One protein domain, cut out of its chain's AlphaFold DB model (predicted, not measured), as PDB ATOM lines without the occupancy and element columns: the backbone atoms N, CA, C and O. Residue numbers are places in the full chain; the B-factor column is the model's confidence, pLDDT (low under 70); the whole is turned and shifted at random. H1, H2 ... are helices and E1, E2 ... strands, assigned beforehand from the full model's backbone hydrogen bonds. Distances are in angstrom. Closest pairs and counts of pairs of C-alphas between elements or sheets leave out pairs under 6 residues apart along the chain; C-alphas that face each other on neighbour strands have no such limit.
ATOM      1  N   THR A  18       5.399 -47.661 -52.455       97.94
ATOM      2  CA  THR A  18       5.197 -46.422 -53.234       97.94
ATOM      3  C   THR A  18       5.813 -45.195 -52.557       97.94
ATOM      4  O   THR A  18       6.367 -44.327 -53.231       97.94
ATOM      5  N   LEU A  19       5.748 -45.125 -51.223       97.38
ATOM      6  CA  LEU A  19       6.353 -44.063 -50.419       97.38
ATOM      7  C   LEU A  19       7.047 -44.668 -49.196       97.38
ATOM      8  O   LEU A  19       6.393 -45.232 -48.321       97.38
ATOM      9  N   GLY A  20       8.370 -44.536 -49.139       95.75
ATOM     10  CA  GLY A  20       9.182 -44.869 -47.974       95.75
ATOM     11  C   GLY A  20       9.467 -43.635 -47.120       95.75
ATOM     12  O   GLY A  20       9.727 -42.553 -47.643       95.75
ATOM     13  N   PHE A  21       9.474 -43.801 -45.802       96.25
ATOM     14  CA  PHE A  21       9.912 -42.772 -44.863       96.25
ATOM     15  C   PHE A  21      10.808 -43.404 -43.804       96.25
ATOM     16  O   PHE A  21      10.476 -44.453 -43.251       96.25
ATOM     17  N   SER A  22      11.932 -42.755 -43.529       95.06
ATOM     18  CA  SER A  22      12.868 -43.138 -42.480       95.06
ATOM     19  C   SER A  22      13.323 -41.901 -41.738       95.06
ATOM     20  O   SER A  22      13.627 -40.882 -42.362       95.06
ATOM     21  N   SER A  23      13.369 -41.984 -40.411       94.44
ATOM     22  CA  SER A  23      13.871 -40.890 -39.596       94.44
ATOM     23  C   SER A  23      14.666 -41.392 -38.407       94.44
ATOM     24  O   SER A  23      14.204 -42.265 -37.673       94.44
ATOM     25  N   ASN A  24      15.832 -40.781 -38.200       91.19
ATOM     26  CA  ASN A  24      16.704 -40.983 -37.051       91.19
ATOM     27  C   ASN A  24      16.997 -42.467 -36.766       91.19
ATOM     28  O   ASN A  24      17.003 -42.877 -35.607       91.19
ATOM     29  N   CYS A  25      17.244 -43.277 -37.798       91.00
ATOM     30  CA  CYS A  25      17.515 -44.704 -37.625       91.00
ATOM     31  C   CYS A  25      18.883 -45.130 -38.162       91.00
ATOM     32  O   CYS A  25      19.498 -46.020 -37.585       91.00
ATOM     33  N   ALA A  26      19.399 -44.484 -39.209       89.62
ATOM     34  CA  ALA A  26      20.575 -44.968 -39.936       89.62
ATOM     35  C   ALA A  26      21.885 -44.905 -39.128       89.62
ATOM     36  O   ALA A  26      22.871 -45.535 -39.501       89.62
ATOM     37  N   HIS A  27      21.891 -44.171 -38.012       89.88
ATOM     38  CA  HIS A  27      23.015 -44.103 -37.077       89.88
ATOM     39  C   HIS A  27      23.135 -45.342 -36.166       89.88
ATOM     40  O   HIS A  27      24.153 -45.510 -35.493       89.88
ATOM     41  N   TRP A  28      22.117 -46.209 -36.127       93.31
ATOM     42  CA  TRP A  28      22.161 -47.487 -35.417       93.31
ATOM     43  C   TRP A  28      22.801 -48.558 -36.289       93.31
ATOM     44  O   TRP A  28      22.110 -49.211 -37.062       93.31
ATOM     45  N   LEU A  29      24.111 -48.742 -36.139       95.44
ATOM     46  CA  LEU A  29      24.873 -49.723 -36.911       95.44
ATOM     47  C   LEU A  29      24.363 -51.153 -36.704       95.44
ATOM     48  O   LEU A  29      23.906 -51.520 -35.618       95.44
ATOM     49  N   ARG A  30      24.500 -51.974 -37.746       95.12
ATOM     50  CA  ARG A  30      24.101 -53.386 -37.747       95.12
ATOM     51  C   ARG A  30      24.898 -54.204 -36.741       95.12
ATOM     52  O   ARG A  30      24.336 -55.041 -36.042       95.12
ATOM     53  N   ASP A  31      26.202 -53.951 -36.698       95.50
ATOM     54  CA  ASP A  31      27.173 -54.683 -35.899       95.50
ATOM     55  C   ASP A  31      27.987 -53.711 -35.036       95.50
ATOM     56  O   ASP A  31      28.204 -52.556 -35.408       95.50
ATOM     57  N   LYS A  32      28.492 -54.195 -33.893       94.88
ATOM     58  CA  LYS A  32      29.458 -53.464 -33.057       94.88
ATOM     59  C   LYS A  32      30.882 -53.726 -33.581       94.88
ATOM     60  O   LYS A  32      31.377 -54.834 -33.372       94.88
ATOM     61  N   PRO A  33      31.577 -52.754 -34.207       95.81
ATOM     62  CA  PRO A  33      32.839 -53.020 -34.917       95.81
ATOM     63  C   PRO A  33      34.018 -53.351 -33.995       95.81
ATOM     64  O   PRO A  33      34.898 -54.137 -34.344       95.81
ATOM     65  N   CYS A  34      34.051 -52.732 -32.816       95.69
ATOM     66  CA  CYS A  34      35.000 -52.992 -31.737       95.69
ATOM     67  C   CYS A  34      34.453 -52.426 -30.418       95.69
ATOM     68  O   CYS A  34      33.338 -51.900 -30.373       95.69
ATOM     69  N   ASP A  35      35.181 -52.593 -29.315       93.25
ATOM     70  CA  ASP A  35      34.955 -51.764 -28.128       93.25
ATOM     71  C   ASP A  35      35.419 -50.326 -28.391       93.25
ATOM     72  O   ASP A  35      36.212 -50.084 -29.302       93.25
ATOM     73  N   MET A  36      34.837 -49.376 -27.657       90.88
ATOM     74  CA  MET A  36      35.196 -47.960 -27.725       90.88
ATOM     75  C   MET A  36      35.921 -47.589 -26.439       90.88
ATOM     76  O   MET A  36      35.344 -47.674 -25.351       90.88
ATOM     77  N   THR A  37      37.172 -47.164 -26.559       90.88
ATOM     78  CA  THR A  37      37.981 -46.820 -25.394       90.88
ATOM     79  C   THR A  37      37.551 -45.465 -24.836       90.88
ATOM     80  O   THR A  37      37.549 -44.448 -25.530       90.88
ATOM     81  N   GLY A  38      37.187 -45.433 -23.551       85.88
ATOM     82  CA  GLY A  38      36.892 -44.190 -22.826       85.88
ATOM     83  C   GLY A  38      35.591 -43.479 -23.217       85.88
ATOM     84  O   GLY A  38      35.339 -42.375 -22.732       85.88
ATOM     85  N   THR A  39      34.742 -44.083 -24.054       87.00
ATOM     86  CA  THR A  39      33.428 -43.528 -24.396       87.00
ATOM     87  C   THR A  39      32.391 -44.608 -24.683       87.00
ATOM     88  O   THR A  39      32.707 -45.714 -25.103       87.00
ATOM     89  N   THR A  40      31.121 -44.267 -24.486       85.69
ATOM     90  CA  THR A  40      29.969 -45.099 -24.857       85.69
ATOM     91  C   THR A  40      29.289 -44.630 -26.142       85.69
ATOM     92  O   THR A  40      28.335 -45.259 -26.594       85.69
ATOM     93  N   CYS A  41      29.758 -43.536 -26.748       87.69
ATOM     94  CA  CYS A  41      29.147 -42.949 -27.931       87.69
ATOM     95  C   CYS A  41      30.175 -42.798 -29.053       87.69
ATOM     96  O   CYS A  41      31.207 -42.148 -28.884       87.69
ATOM     97  N   HIS A  42      29.846 -43.335 -30.229       88.50
ATOM     98  CA  HIS A  42      30.725 -43.330 -31.401       88.50
ATOM     99  C   HIS A  42      31.133 -41.916 -31.860       88.50
ATOM    100  O   HIS A  42      32.180 -41.744 -32.480       88.50
ATOM    101  N   LEU A  43      30.343 -40.889 -31.516       85.81
ATOM    102  CA  LEU A  43      30.658 -39.482 -31.783       85.81
ATOM    103  C   LEU A  43      31.905 -38.985 -31.032       85.81
ATOM    104  O   LEU A  43      32.522 -38.013 -31.467       85.81
ATOM    105  N   PHE A  44      32.283 -39.627 -29.923       87.31
ATOM    106  CA  PHE A  44      33.403 -39.205 -29.075       87.31
ATOM    107  C   PHE A  44      34.596 -40.159 -29.119       87.31
ATOM    108  O   PHE A  44      35.473 -40.062 -28.263       87.31
ATOM    109  N   ILE A  45      34.656 -41.069 -30.096       90.94
ATOM    110  CA  ILE A  45      35.830 -41.930 -30.274       90.94
ATOM    111  C   ILE A  45      37.049 -41.050 -30.567       90.94
ATOM    112  O   ILE A  45      37.090 -40.320 -31.565       90.94
ATOM    113  N   THR A  46      38.054 -41.145 -29.700       92.19
ATOM    114  CA  THR A  46      39.343 -40.455 -29.837       92.19
ATOM    115  C   THR A  46      40.427 -41.365 -30.406       92.19
ATOM    116  O   THR A  46      41.366 -40.872 -31.028       92.19
ATOM    117  N   VAL A  47      40.277 -42.680 -30.237       95.69
ATOM    118  CA  VAL A  47      41.211 -43.696 -30.719       95.69
ATOM    119  C   VAL A  47      41.087 -43.855 -32.247       95.69
ATOM    120  O   VAL A  47      40.015 -44.224 -32.744       95.69
ATOM    121  N   PRO A  48      42.144 -43.563 -33.035       96.44
ATOM    122  CA  PRO A  48      42.050 -43.526 -34.494       96.44
ATOM    123  C   PRO A  48      41.622 -44.851 -35.136       96.44
ATOM    124  O   PRO A  48      40.789 -44.845 -36.043       96.44
ATOM    125  N   GLU A  49      42.146 -45.988 -34.674       97.44
ATOM    126  CA  GLU A  49      41.821 -47.299 -35.242       97.44
ATOM    127  C   GLU A  49      40.368 -47.713 -34.985       97.44
ATOM    128  O   GLU A  49      39.730 -48.304 -35.858       97.44
ATOM    129  N   GLU A  50      39.814 -47.362 -33.823       96.88
ATOM    130  CA  GLU A  50      38.402 -47.581 -33.504       96.88
ATOM    131  C   GLU A  50      37.525 -46.732 -34.426       96.88
ATOM    132  O   GLU A  50      36.580 -47.233 -35.039       96.88
ATOM    133  N   LYS A  51      37.891 -45.459 -34.619       95.56
ATOM    134  CA  LYS A  51      37.158 -44.539 -35.496       95.56
ATOM    135  C   LYS A  51      37.120 -45.035 -36.942       95.56
ATOM    136  O   LYS A  51      36.081 -44.937 -37.595       95.56
ATOM    137  N   VAL A  52      38.227 -45.594 -37.439       97.69
ATOM    138  CA  VAL A  52      38.291 -46.211 -38.775       97.69
ATOM    139  C   VAL A  52      37.339 -47.403 -38.878       97.69
ATOM    140  O   VAL A  52      36.585 -47.484 -39.848       97.69
ATOM    141  N   LYS A  53      37.308 -48.292 -37.878       97.94
ATOM    142  CA  LYS A  53      36.400 -49.455 -37.862       97.94
ATOM    143  C   LYS A  53      34.929 -49.040 -37.846       97.94
ATOM    144  O   LYS A  53      34.138 -49.572 -38.623       97.94
ATOM    145  N   PHE A  54      34.566 -48.064 -37.012       96.94
ATOM    146  CA  PHE A  54      33.201 -47.533 -36.960       96.94
ATOM    147  C   PHE A  54      32.786 -46.855 -38.265       96.94
ATOM    148  O   PHE A  54      31.678 -47.088 -38.744       96.94
ATOM    149  N   ARG A  55      33.683 -46.081 -38.887       95.75
ATOM    150  CA  ARG A  55      33.424 -45.477 -40.198       95.75
ATOM    151  C   ARG A  55      33.201 -46.536 -41.279       95.75
ATOM    152  O   ARG A  55      32.253 -46.410 -42.046       95.75
ATOM    153  N   ALA A  56      34.036 -47.574 -41.316       97.81
ATOM    154  CA  ALA A  56      33.912 -48.653 -42.293       97.81
ATOM    155  C   ALA A  56      32.588 -49.422 -42.141       97.81
ATOM    156  O   ALA A  56      31.935 -49.730 -43.138       97.81
ATOM    157  N   GLN A  57      32.158 -49.692 -40.903       98.00
ATOM    158  CA  GLN A  57      30.857 -50.316 -40.656       98.00
ATOM    159  C   GLN A  57      29.703 -49.405 -41.093       98.00
ATOM    160  O   GLN A  57      28.807 -49.870 -41.790       98.00
ATOM    161  N   ALA A  58      29.744 -48.113 -40.748       96.06
ATOM    162  CA  ALA A  58      28.716 -47.150 -41.144       96.06
ATOM    163  C   ALA A  58      28.575 -47.036 -42.669       96.06
ATOM    164  O   ALA A  58      27.463 -47.007 -43.186       96.06
ATOM    165  N   GLU A  59      29.694 -47.022 -43.398       97.06
ATOM    166  CA  GLU A  59      29.705 -46.988 -44.863       97.06
ATOM    167  C   GLU A  59      29.067 -48.246 -45.472       97.06
ATOM    168  O   GLU A  59      28.197 -48.152 -46.342       97.06
ATOM    169  N   LYS A  60      29.448 -49.426 -44.968       97.94
ATOM    170  CA  LYS A  60      28.875 -50.710 -45.386       97.94
ATOM    171  C   LYS A  60      27.368 -50.765 -45.128       97.94
ATOM    172  O   LYS A  60      26.601 -51.147 -46.013       97.94
ATOM    173  N   ASP A  61      26.954 -50.382 -43.928       97.81
ATOM    174  CA  ASP A  61      25.563 -50.414 -43.487       97.81
ATOM    175  C   ASP A  61      24.702 -49.426 -44.279       97.81
ATOM    176  O   ASP A  61      23.596 -49.769 -44.701       97.81
ATOM    177  N   TRP A  62      25.226 -48.234 -44.568       96.69
ATOM    178  CA  TRP A  62      24.546 -47.248 -45.401       96.69
ATOM    179  C   TRP A  62      24.331 -47.746 -46.832       96.69
ATOM    180  O   TRP A  62      23.216 -47.674 -47.356       96.69
ATOM    181  N   GLY A  63      25.365 -48.324 -47.450       97.50
ATOM    182  CA  GLY A  63      25.251 -48.921 -48.782       97.50
ATOM    183  C   GLY A  63      24.226 -50.058 -48.823       97.50
ATOM    184  O   GLY A  63      23.410 -50.135 -49.747       97.50
ATOM    185  N   LEU A  64      24.217 -50.910 -47.796       97.06
ATOM    186  CA  LEU A  64      23.262 -52.005 -47.668       97.06
ATOM    187  C   LEU A  64      21.828 -51.483 -47.504       97.06
ATOM    188  O   LEU A  64      20.945 -51.907 -48.246       97.06
ATOM    189  N   TYR A  65      21.611 -50.527 -46.601       96.94
ATOM    190  CA  TYR A  65      20.315 -49.891 -46.379       96.94
ATOM    191  C   TYR A  65      19.733 -49.315 -47.675       96.94
ATOM    192  O   TYR A  65      18.624 -49.683 -48.066       96.94
ATOM    193  N   LEU A  66      20.501 -48.484 -48.387       97.06
ATOM    194  CA  LEU A  66      20.058 -47.883 -49.647       97.06
ATOM    195  C   LEU A  66      19.746 -48.946 -50.706       97.06
ATOM    196  O   LEU A  66      18.718 -48.862 -51.375       97.06
ATOM    197  N   THR A  67      20.583 -49.981 -50.814       97.75
ATOM    198  CA  THR A  67      20.368 -51.085 -51.761       97.75
ATOM    199  C   THR A  67      19.076 -51.847 -51.458       97.75
ATOM    200  O   THR A  67      18.307 -52.153 -52.371       97.75
ATOM    201  N   LYS A  68      18.802 -52.146 -50.180       97.38
ATOM    202  CA  LYS A  68      17.579 -52.857 -49.775       97.38
ATOM    203  C   LYS A  68      16.328 -52.026 -50.014       97.38
ATOM    204  O   LYS A  68      15.369 -52.548 -50.576       97.38
ATOM    205  N   ARG A  69      16.352 -50.736 -49.672       96.88
ATOM    206  CA  ARG A  69      15.217 -49.834 -49.907       96.88
ATOM    207  C   ARG A  69      14.956 -49.608 -51.391       96.88
ATOM    208  O   ARG A  69      13.809 -49.704 -51.813       96.88
ATOM    209  N   ALA A  70      15.996 -49.407 -52.197       97.06
ATOM    210  CA  ALA A  70      15.852 -49.241 -53.643       97.06
ATOM    211  C   ALA A  70      15.184 -50.452 -54.316       97.06
ATOM    212  O   ALA A  70      14.408 -50.279 -55.248       97.06
ATOM    213  N   ALA A  71      15.448 -51.669 -53.834       97.94
ATOM    214  CA  ALA A  71      14.813 -52.877 -54.359       97.94
ATOM    215  C   ALA A  71      13.328 -53.012 -53.974       97.94
ATOM    216  O   ALA A  71      12.581 -53.702 -54.664       97.94
ATOM    217  N   GLU A  72      12.906 -52.398 -52.870       97.69
ATOM    218  CA  GLU A  72      11.533 -52.457 -52.352       97.69
ATOM    219  C   GLU A  72      10.640 -51.353 -52.925       97.69
ATOM    220  O   GLU A  72       9.426 -51.542 -53.023       97.69
ATOM    221  N   ILE A  73      11.224 -50.213 -53.306       98.19
ATOM    222  CA  ILE A  73      10.504 -49.071 -53.872       98.19
ATOM    223  C   ILE A  73       9.995 -49.415 -55.275       98.19
ATOM    224  O   ILE A  73      10.754 -49.852 -56.136       98.19
ATOM    225  N   SER A  74       8.701 -49.199 -55.517       98.19
ATOM    226  CA  SER A  74       8.085 -49.403 -56.830       98.19
ATOM    227  C   SER A  74       8.652 -48.430 -57.874       98.19
ATOM    228  O   SER A  74       8.993 -47.302 -57.516       98.19
ATOM    229  N   PRO A  75       8.672 -48.772 -59.177       97.81
ATOM    230  CA  PRO A  75       8.945 -47.794 -60.231       97.81
ATOM    231  C   PRO A  75       8.067 -46.541 -60.076       97.81
ATOM    232  O   PRO A  75       6.852 -46.644 -59.929       97.81
ATOM    233  N   GLY A  76       8.685 -45.355 -60.057       97.50
ATOM    234  CA  GLY A  76       7.999 -44.079 -59.799       97.50
ATOM    235  C   GLY A  76       7.673 -43.791 -58.324       97.50
ATOM    236  O   GLY A  76       7.160 -42.718 -58.017       97.50
ATOM    237  N   GLY A  77       7.979 -44.715 -57.412       97.94
ATOM    238  CA  GLY A  77       7.909 -44.502 -55.971       97.94
ATOM    239  C   GLY A  77       9.029 -43.594 -55.464       97.94
ATOM    240  O   GLY A  77       9.959 -43.237 -56.188       97.94
ATOM    241  N   SER A  78       8.934 -43.180 -54.205       97.62
ATOM    242  CA  SER A  78       9.886 -42.248 -53.591       97.62
ATOM    243  C   SER A  78      10.209 -42.632 -52.155       97.62
ATOM    244  O   SER A  78       9.420 -43.296 -51.484       97.62
ATOM    245  N   MET A  79      11.365 -42.187 -51.664       97.12
ATOM    246  CA  MET A  79      11.753 -42.358 -50.269       97.12
ATOM    247  C   MET A  79      12.282 -41.055 -49.682       97.12
ATOM    248  O   MET A  79      13.100 -40.377 -50.296       97.12
ATOM    249  N   VAL A  80      11.821 -40.735 -48.477       97.81
ATOM    250  CA  VAL A  80      12.285 -39.595 -47.685       97.81
ATOM    251  C   VAL A  80      13.135 -40.113 -46.530       97.81
ATOM    252  O   VAL A  80      12.684 -40.955 -45.751       97.81
ATOM    253  N   LEU A  81      14.363 -39.602 -46.427       95.44
ATOM    254  CA  LEU A  81      15.330 -39.942 -45.384       95.44
ATOM    255  C   LEU A  81      15.613 -38.698 -44.541       95.44
ATOM    256  O   LEU A  81      16.081 -37.689 -45.064       95.44
ATOM    257  N   VAL A  82      15.331 -38.773 -43.244       94.19
ATOM    258  CA  VAL A  82      15.584 -37.702 -42.270       94.19
ATOM    259  C   VAL A  82      16.520 -38.245 -41.200       94.19
ATOM    260  O   VAL A  82      16.091 -38.671 -40.130       94.19
ATOM    261  N   GLU A  83      17.808 -38.290 -41.520       90.50
ATOM    262  CA  GLU A  83      18.826 -38.927 -40.682       90.50
ATOM    263  C   GLU A  83      19.697 -37.904 -39.943       90.50
ATOM    264  O   GLU A  83      19.785 -36.733 -40.317       90.50
ATOM    265  N   LEU A  84      20.350 -38.358 -38.871       85.94
ATOM    266  CA  LEU A  84      21.275 -37.537 -38.094       85.94
ATOM    267  C   LEU A  84      22.591 -37.367 -38.861       85.94
ATOM    268  O   LEU A  84      23.177 -38.347 -39.320       85.94
ATOM    269  N   ALA A  85      23.082 -36.133 -38.938       81.88
ATOM    270  CA  ALA A  85      24.357 -35.805 -39.559       81.88
ATOM    271  C   ALA A  85      25.231 -34.981 -38.608       81.88
ATOM    272  O   ALA A  85      24.738 -34.293 -37.711       81.88
ATOM    273  N   ILE A  86      26.542 -35.050 -38.830       78.44
ATOM    274  CA  ILE A  86      27.510 -34.138 -38.221       78.44
ATOM    275  C   ILE A  86      27.710 -32.999 -39.222       78.44
ATOM    276  O   ILE A  86      28.085 -33.256 -40.366       78.44
ATOM    277  N   VAL A  87      27.434 -31.763 -38.816       71.50
ATOM    278  CA  VAL A  87      27.632 -30.579 -39.672       71.50
ATOM    279  C   VAL A  87      29.054 -30.025 -39.527       71.50
ATOM    280  O   VAL A  87      29.829 -30.477 -38.676       71.50
ATOM    281  N   GLU A  88      29.418 -29.042 -40.359       59.84
ATOM    282  CA  GLU A  88      30.691 -28.324 -40.226       59.84
ATOM    283  C   GLU A  88      30.902 -27.826 -38.784       59.84
ATOM    284  O   GLU A  88      29.960 -27.461 -38.083       59.84
ATOM    285  N   HIS A  89      32.157 -27.872 -38.326       64.19
ATOM    286  CA  HIS A  89      32.578 -27.630 -36.936       64.19
ATOM    287  C   HIS A  89      32.176 -28.695 -35.899       64.19
ATOM    288  O   HIS A  89      32.444 -28.523 -34.711       64.19
ATOM    289  N   GLY A  90      31.627 -29.837 -36.324       63.59
ATOM    290  CA  GLY A  90      31.414 -30.986 -35.440       63.59
ATOM    291  C   GLY A  90      30.165 -30.883 -34.566       63.59
ATOM    292  O   GLY A  90      30.040 -31.649 -33.607       63.59
ATOM    293  N   HIS A  91      29.241 -29.972 -34.885       66.25
ATOM    294  CA  HIS A  91      27.939 -29.965 -34.230       66.25
ATOM    295  C   HIS A  91      27.142 -31.206 -34.641       66.25
ATOM    296  O   HIS A  91      27.158 -31.638 -35.796       66.25
ATOM    297  N   PHE A  92      26.437 -31.776 -33.672       71.56
ATOM    298  CA  PHE A  92      25.561 -32.925 -33.855       71.56
ATOM    299  C   PHE A  92      24.204 -32.655 -33.209       71.56
ATOM    300  O   PHE A  92      24.056 -31.762 -32.371       71.56
ATOM    301  N   THR A  93      23.201 -33.433 -33.609       65.25
ATOM    302  CA  THR A  93      21.807 -33.233 -33.213       65.25
ATOM    303  C   THR A  93      21.631 -33.100 -31.701       65.25
ATOM    304  O   THR A  93      22.144 -33.902 -30.918       65.25
ATOM    305  N   GLY A  94      20.877 -32.076 -31.297       64.56
ATOM    306  CA  GLY A  94      20.622 -31.754 -29.893       64.56
ATOM    307  C   GLY A  94      21.656 -30.827 -29.251       64.56
ATOM    308  O   GLY A  94      21.517 -30.539 -28.069       64.56
ATOM    309  N   GLN A  95      22.671 -30.359 -29.989       66.62
ATOM    310  CA  GLN A  95      23.477 -29.207 -29.577       66.62
ATOM    311  C   GLN A  95      22.849 -27.908 -30.089       66.62
ATOM    312  O   GLN A  95      22.693 -27.719 -31.294       66.62
ATOM    313  N   THR A  96      22.530 -27.004 -29.167       64.88
ATOM    314  CA  THR A  96      22.371 -25.569 -29.445       64.88
ATOM    315  C   THR A  96      23.567 -24.825 -28.840       64.88
ATOM    316  O   THR A  96      24.250 -25.397 -27.986       64.88
ATOM    317  N   PRO A  97      23.844 -23.566 -29.224       63.44
ATOM    318  CA  PRO A  97      24.897 -22.777 -28.577       63.44
ATOM    319  C   PRO A  97      24.753 -22.700 -27.043       63.44
ATOM    320  O   PRO A  97      25.742 -22.545 -26.331       63.44
ATOM    321  N   GLU A  98      23.532 -22.855 -26.532       63.31
ATOM    322  CA  GLU A  98      23.164 -22.760 -25.119       63.31
ATOM    323  C   GLU A  98      23.022 -24.123 -24.417       63.31
ATOM    324  O   GLU A  98      22.799 -24.158 -23.206       63.31
ATOM    325  N   THR A  99      23.119 -25.252 -25.132       63.81
ATOM    326  CA  THR A  99      22.855 -26.585 -24.560       63.81
ATOM    327  C   THR A  99      23.990 -27.577 -24.788       63.81
ATOM    328  O   THR A  99      24.545 -27.736 -25.876       63.81
ATOM    329  N   VAL A 100      24.315 -28.322 -23.730       66.62
ATOM    330  CA  VAL A 100      25.194 -29.486 -23.833       66.62
ATOM    331  C   VAL A 100      24.395 -30.623 -24.463       66.62
ATOM    332  O   VAL A 100      23.471 -31.148 -23.849       66.62
ATOM    333  N   GLY A 101      24.757 -31.011 -25.689       76.25
ATOM    334  CA  GLY A 101      24.083 -32.103 -26.393       76.25
ATOM    335  C   GLY A 101      24.024 -33.386 -25.557       76.25
ATOM    336  O   GLY A 101      25.007 -33.752 -24.905       76.25
ATOM    337  N   ILE A 102      22.880 -34.076 -25.599       80.06
ATOM    338  CA  ILE A 102      22.550 -35.218 -24.727       80.06
ATOM    339  C   ILE A 102      23.657 -36.276 -24.653       80.06
ATOM    340  O   ILE A 102      23.993 -36.748 -23.569       80.06
ATOM    341  N   PHE A 103      24.293 -36.595 -25.782       81.31
ATOM    342  CA  PHE A 103      25.375 -37.576 -25.824       81.31
ATOM    343  C   PHE A 103      26.587 -37.144 -24.990       81.31
ATOM    344  O   PHE A 103      27.189 -37.978 -24.316       81.31
ATOM    345  N   ARG A 104      26.924 -35.847 -24.971       81.19
ATOM    346  CA  ARG A 104      28.032 -35.326 -24.156       81.19
ATOM    347  C   ARG A 104      27.702 -35.451 -22.672       81.19
ATOM    348  O   ARG A 104      28.542 -35.920 -21.913       81.19
ATOM    349  N   MET A 105      26.481 -35.090 -22.276       86.12
ATOM    350  CA  MET A 105      26.017 -35.240 -20.893       86.12
ATOM    351  C   MET A 105      26.074 -36.706 -20.443       86.12
ATOM    352  O   MET A 105      26.646 -36.996 -19.395       86.12
ATOM    353  N   LEU A 106      25.555 -37.635 -21.255       86.94
ATOM    354  CA  LEU A 106      25.614 -39.069 -20.961       86.94
ATOM    355  C   LEU A 106      27.059 -39.562 -20.832       86.94
ATOM    356  O   LEU A 106      27.375 -40.265 -19.877       86.94
ATOM    357  N   SER A 107      27.955 -39.149 -21.734       84.94
ATOM    358  CA  SER A 107      29.373 -39.520 -21.661       84.94
ATOM    359  C   SER A 107      30.037 -39.023 -20.370       84.94
ATOM    360  O   SER A 107      30.815 -39.761 -19.768       84.94
ATOM    361  N   THR A 108      29.722 -37.802 -19.923       86.88
ATOM    362  CA  THR A 108      30.228 -37.250 -18.656       86.88
ATOM    363  C   THR A 108      29.709 -38.037 -17.454       86.88
ATOM    364  O   THR A 108      30.493 -38.405 -16.581       86.88
ATOM    365  N   LEU A 109      28.407 -38.334 -17.416       90.06
ATOM    366  CA  LEU A 109      27.796 -39.089 -16.320       90.06
ATOM    367  C   LEU A 109      28.363 -40.510 -16.230       90.06
ATOM    368  O   LEU A 109      28.720 -40.955 -15.143       90.06
ATOM    369  N   TRP A 110      28.526 -41.200 -17.364       89.69
ATOM    370  CA  TRP A 110      29.154 -42.526 -17.399       89.69
ATOM    371  C   TRP A 110      30.579 -42.502 -16.859       89.69
ATOM    372  O   TRP A 110      30.973 -43.395 -16.110       89.69
ATOM    373  N   LYS A 111      31.346 -41.468 -17.213       87.19
ATOM    374  CA  LYS A 111      32.694 -41.293 -16.684       87.19
ATOM    375  C   LYS A 111      32.685 -41.088 -15.166       87.19
ATOM    376  O   LYS A 111      33.457 -41.761 -14.495       87.19
ATOM    377  N   SER A 112      31.783 -40.260 -14.629       91.50
ATOM    378  CA  SER A 112      31.639 -40.061 -13.174       91.50
ATOM    379  C   SER A 112      31.373 -41.379 -12.451       91.50
ATOM    380  O   SER A 112      32.095 -41.733 -11.527       91.50
ATOM    381  N   LEU A 113      30.416 -42.174 -12.946       93.00
ATOM    382  CA  LEU A 113      30.101 -43.484 -12.366       93.00
ATOM    383  C   LEU A 113      31.303 -44.441 -12.389       93.00
ATOM    384  O   LEU A 113      31.451 -45.270 -11.492       93.00
ATOM    385  N   SER A 114      32.148 -44.358 -13.421       90.25
ATOM    386  CA  SER A 114      33.371 -45.159 -13.508       90.25
ATOM    387  C   SER A 114      34.449 -44.664 -12.545       90.25
ATOM    388  O   SER A 114      35.123 -45.485 -11.929       90.25
ATOM    389  N   ASP A 115      34.628 -43.349 -12.431       91.12
ATOM    390  CA  ASP A 115      35.619 -42.725 -11.549       91.12
ATOM    391  C   ASP A 115      35.250 -42.958 -10.065       91.12
ATOM    392  O   ASP A 115      36.126 -43.183  -9.233       91.12
ATOM    393  N   GLU A 116      33.952 -43.011  -9.746       95.44
ATOM    394  CA  GLU A 116      33.395 -43.366  -8.428       95.44
ATOM    395  C   GLU A 116      33.418 -44.881  -8.133       95.44
ATOM    396  O   GLU A 116      33.075 -45.312  -7.032       95.44
ATOM    397  N   GLY A 117      33.807 -45.713  -9.105       93.69
ATOM    398  CA  GLY A 117      33.870 -47.170  -8.955       93.69
ATOM    399  C   GLY A 117      32.510 -47.881  -8.928       93.69
ATOM    400  O   GLY A 117      32.456 -49.070  -8.614       93.69
TER     401      GLY A 117
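What this domain is: This is residues 18 to 117 of the 123 residues of the protein "anthranilate O-methyltransferase 2-like" of Actinia tenebrosa (UniProt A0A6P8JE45). A long helix, H1, and a ribbon of two parallel strands, E1 and E2, make an open V joined where H1 runs into E2; H2 lies toward the far end, where residues 112 to 117 stick out. The printed part has 100 residues, with E1, H1, E2 and H2 in that order, class mixed. It is loose, radius of gyration of the C-alphas 16.7 A, and spans 57 by 32 by 25 A.

How they stand to each other: Start at E1, residues 18 to 23; its parallel neighbour is E2, residues 73 to 82, at 15 degrees, with N 20 and O 78 within hydrogen-bond range at 2.9 A. E2 bends by 125 degrees at residue 76. With H1, residues 48 to 72, they form a strand-helix-strand unit, two parallel neighbour strands with a helix between, its crossover right-handed. H1 and E2 are near each other, with 6 pairs of C-alphas within 10 A. H2, residues 102 to 115, is apart from E1 and H1. In H1 and H2 every O i to N i+4 pair is within hydrogen-bond range.

Where its parts are: Find C-alpha 18 at (5.197, -46.422, -53.234); E1 runs 17.1 A from there. H1 runs 36.5 A from C-alpha 48, E2 17.0 A from C-alpha 73. H2 covers 20.0 A, ending at C-alpha 115, (35.619, -42.725, -11.549).

The domain as a whole: The C-alphas farthest apart, of Pro 75 and Glu 116, are 57.5 A apart. The printed part has no cut; the links E1 to H1 and E2 to H2 are long. Look for pLDDT under 70 at residues 88 to 91 and 93 to 100.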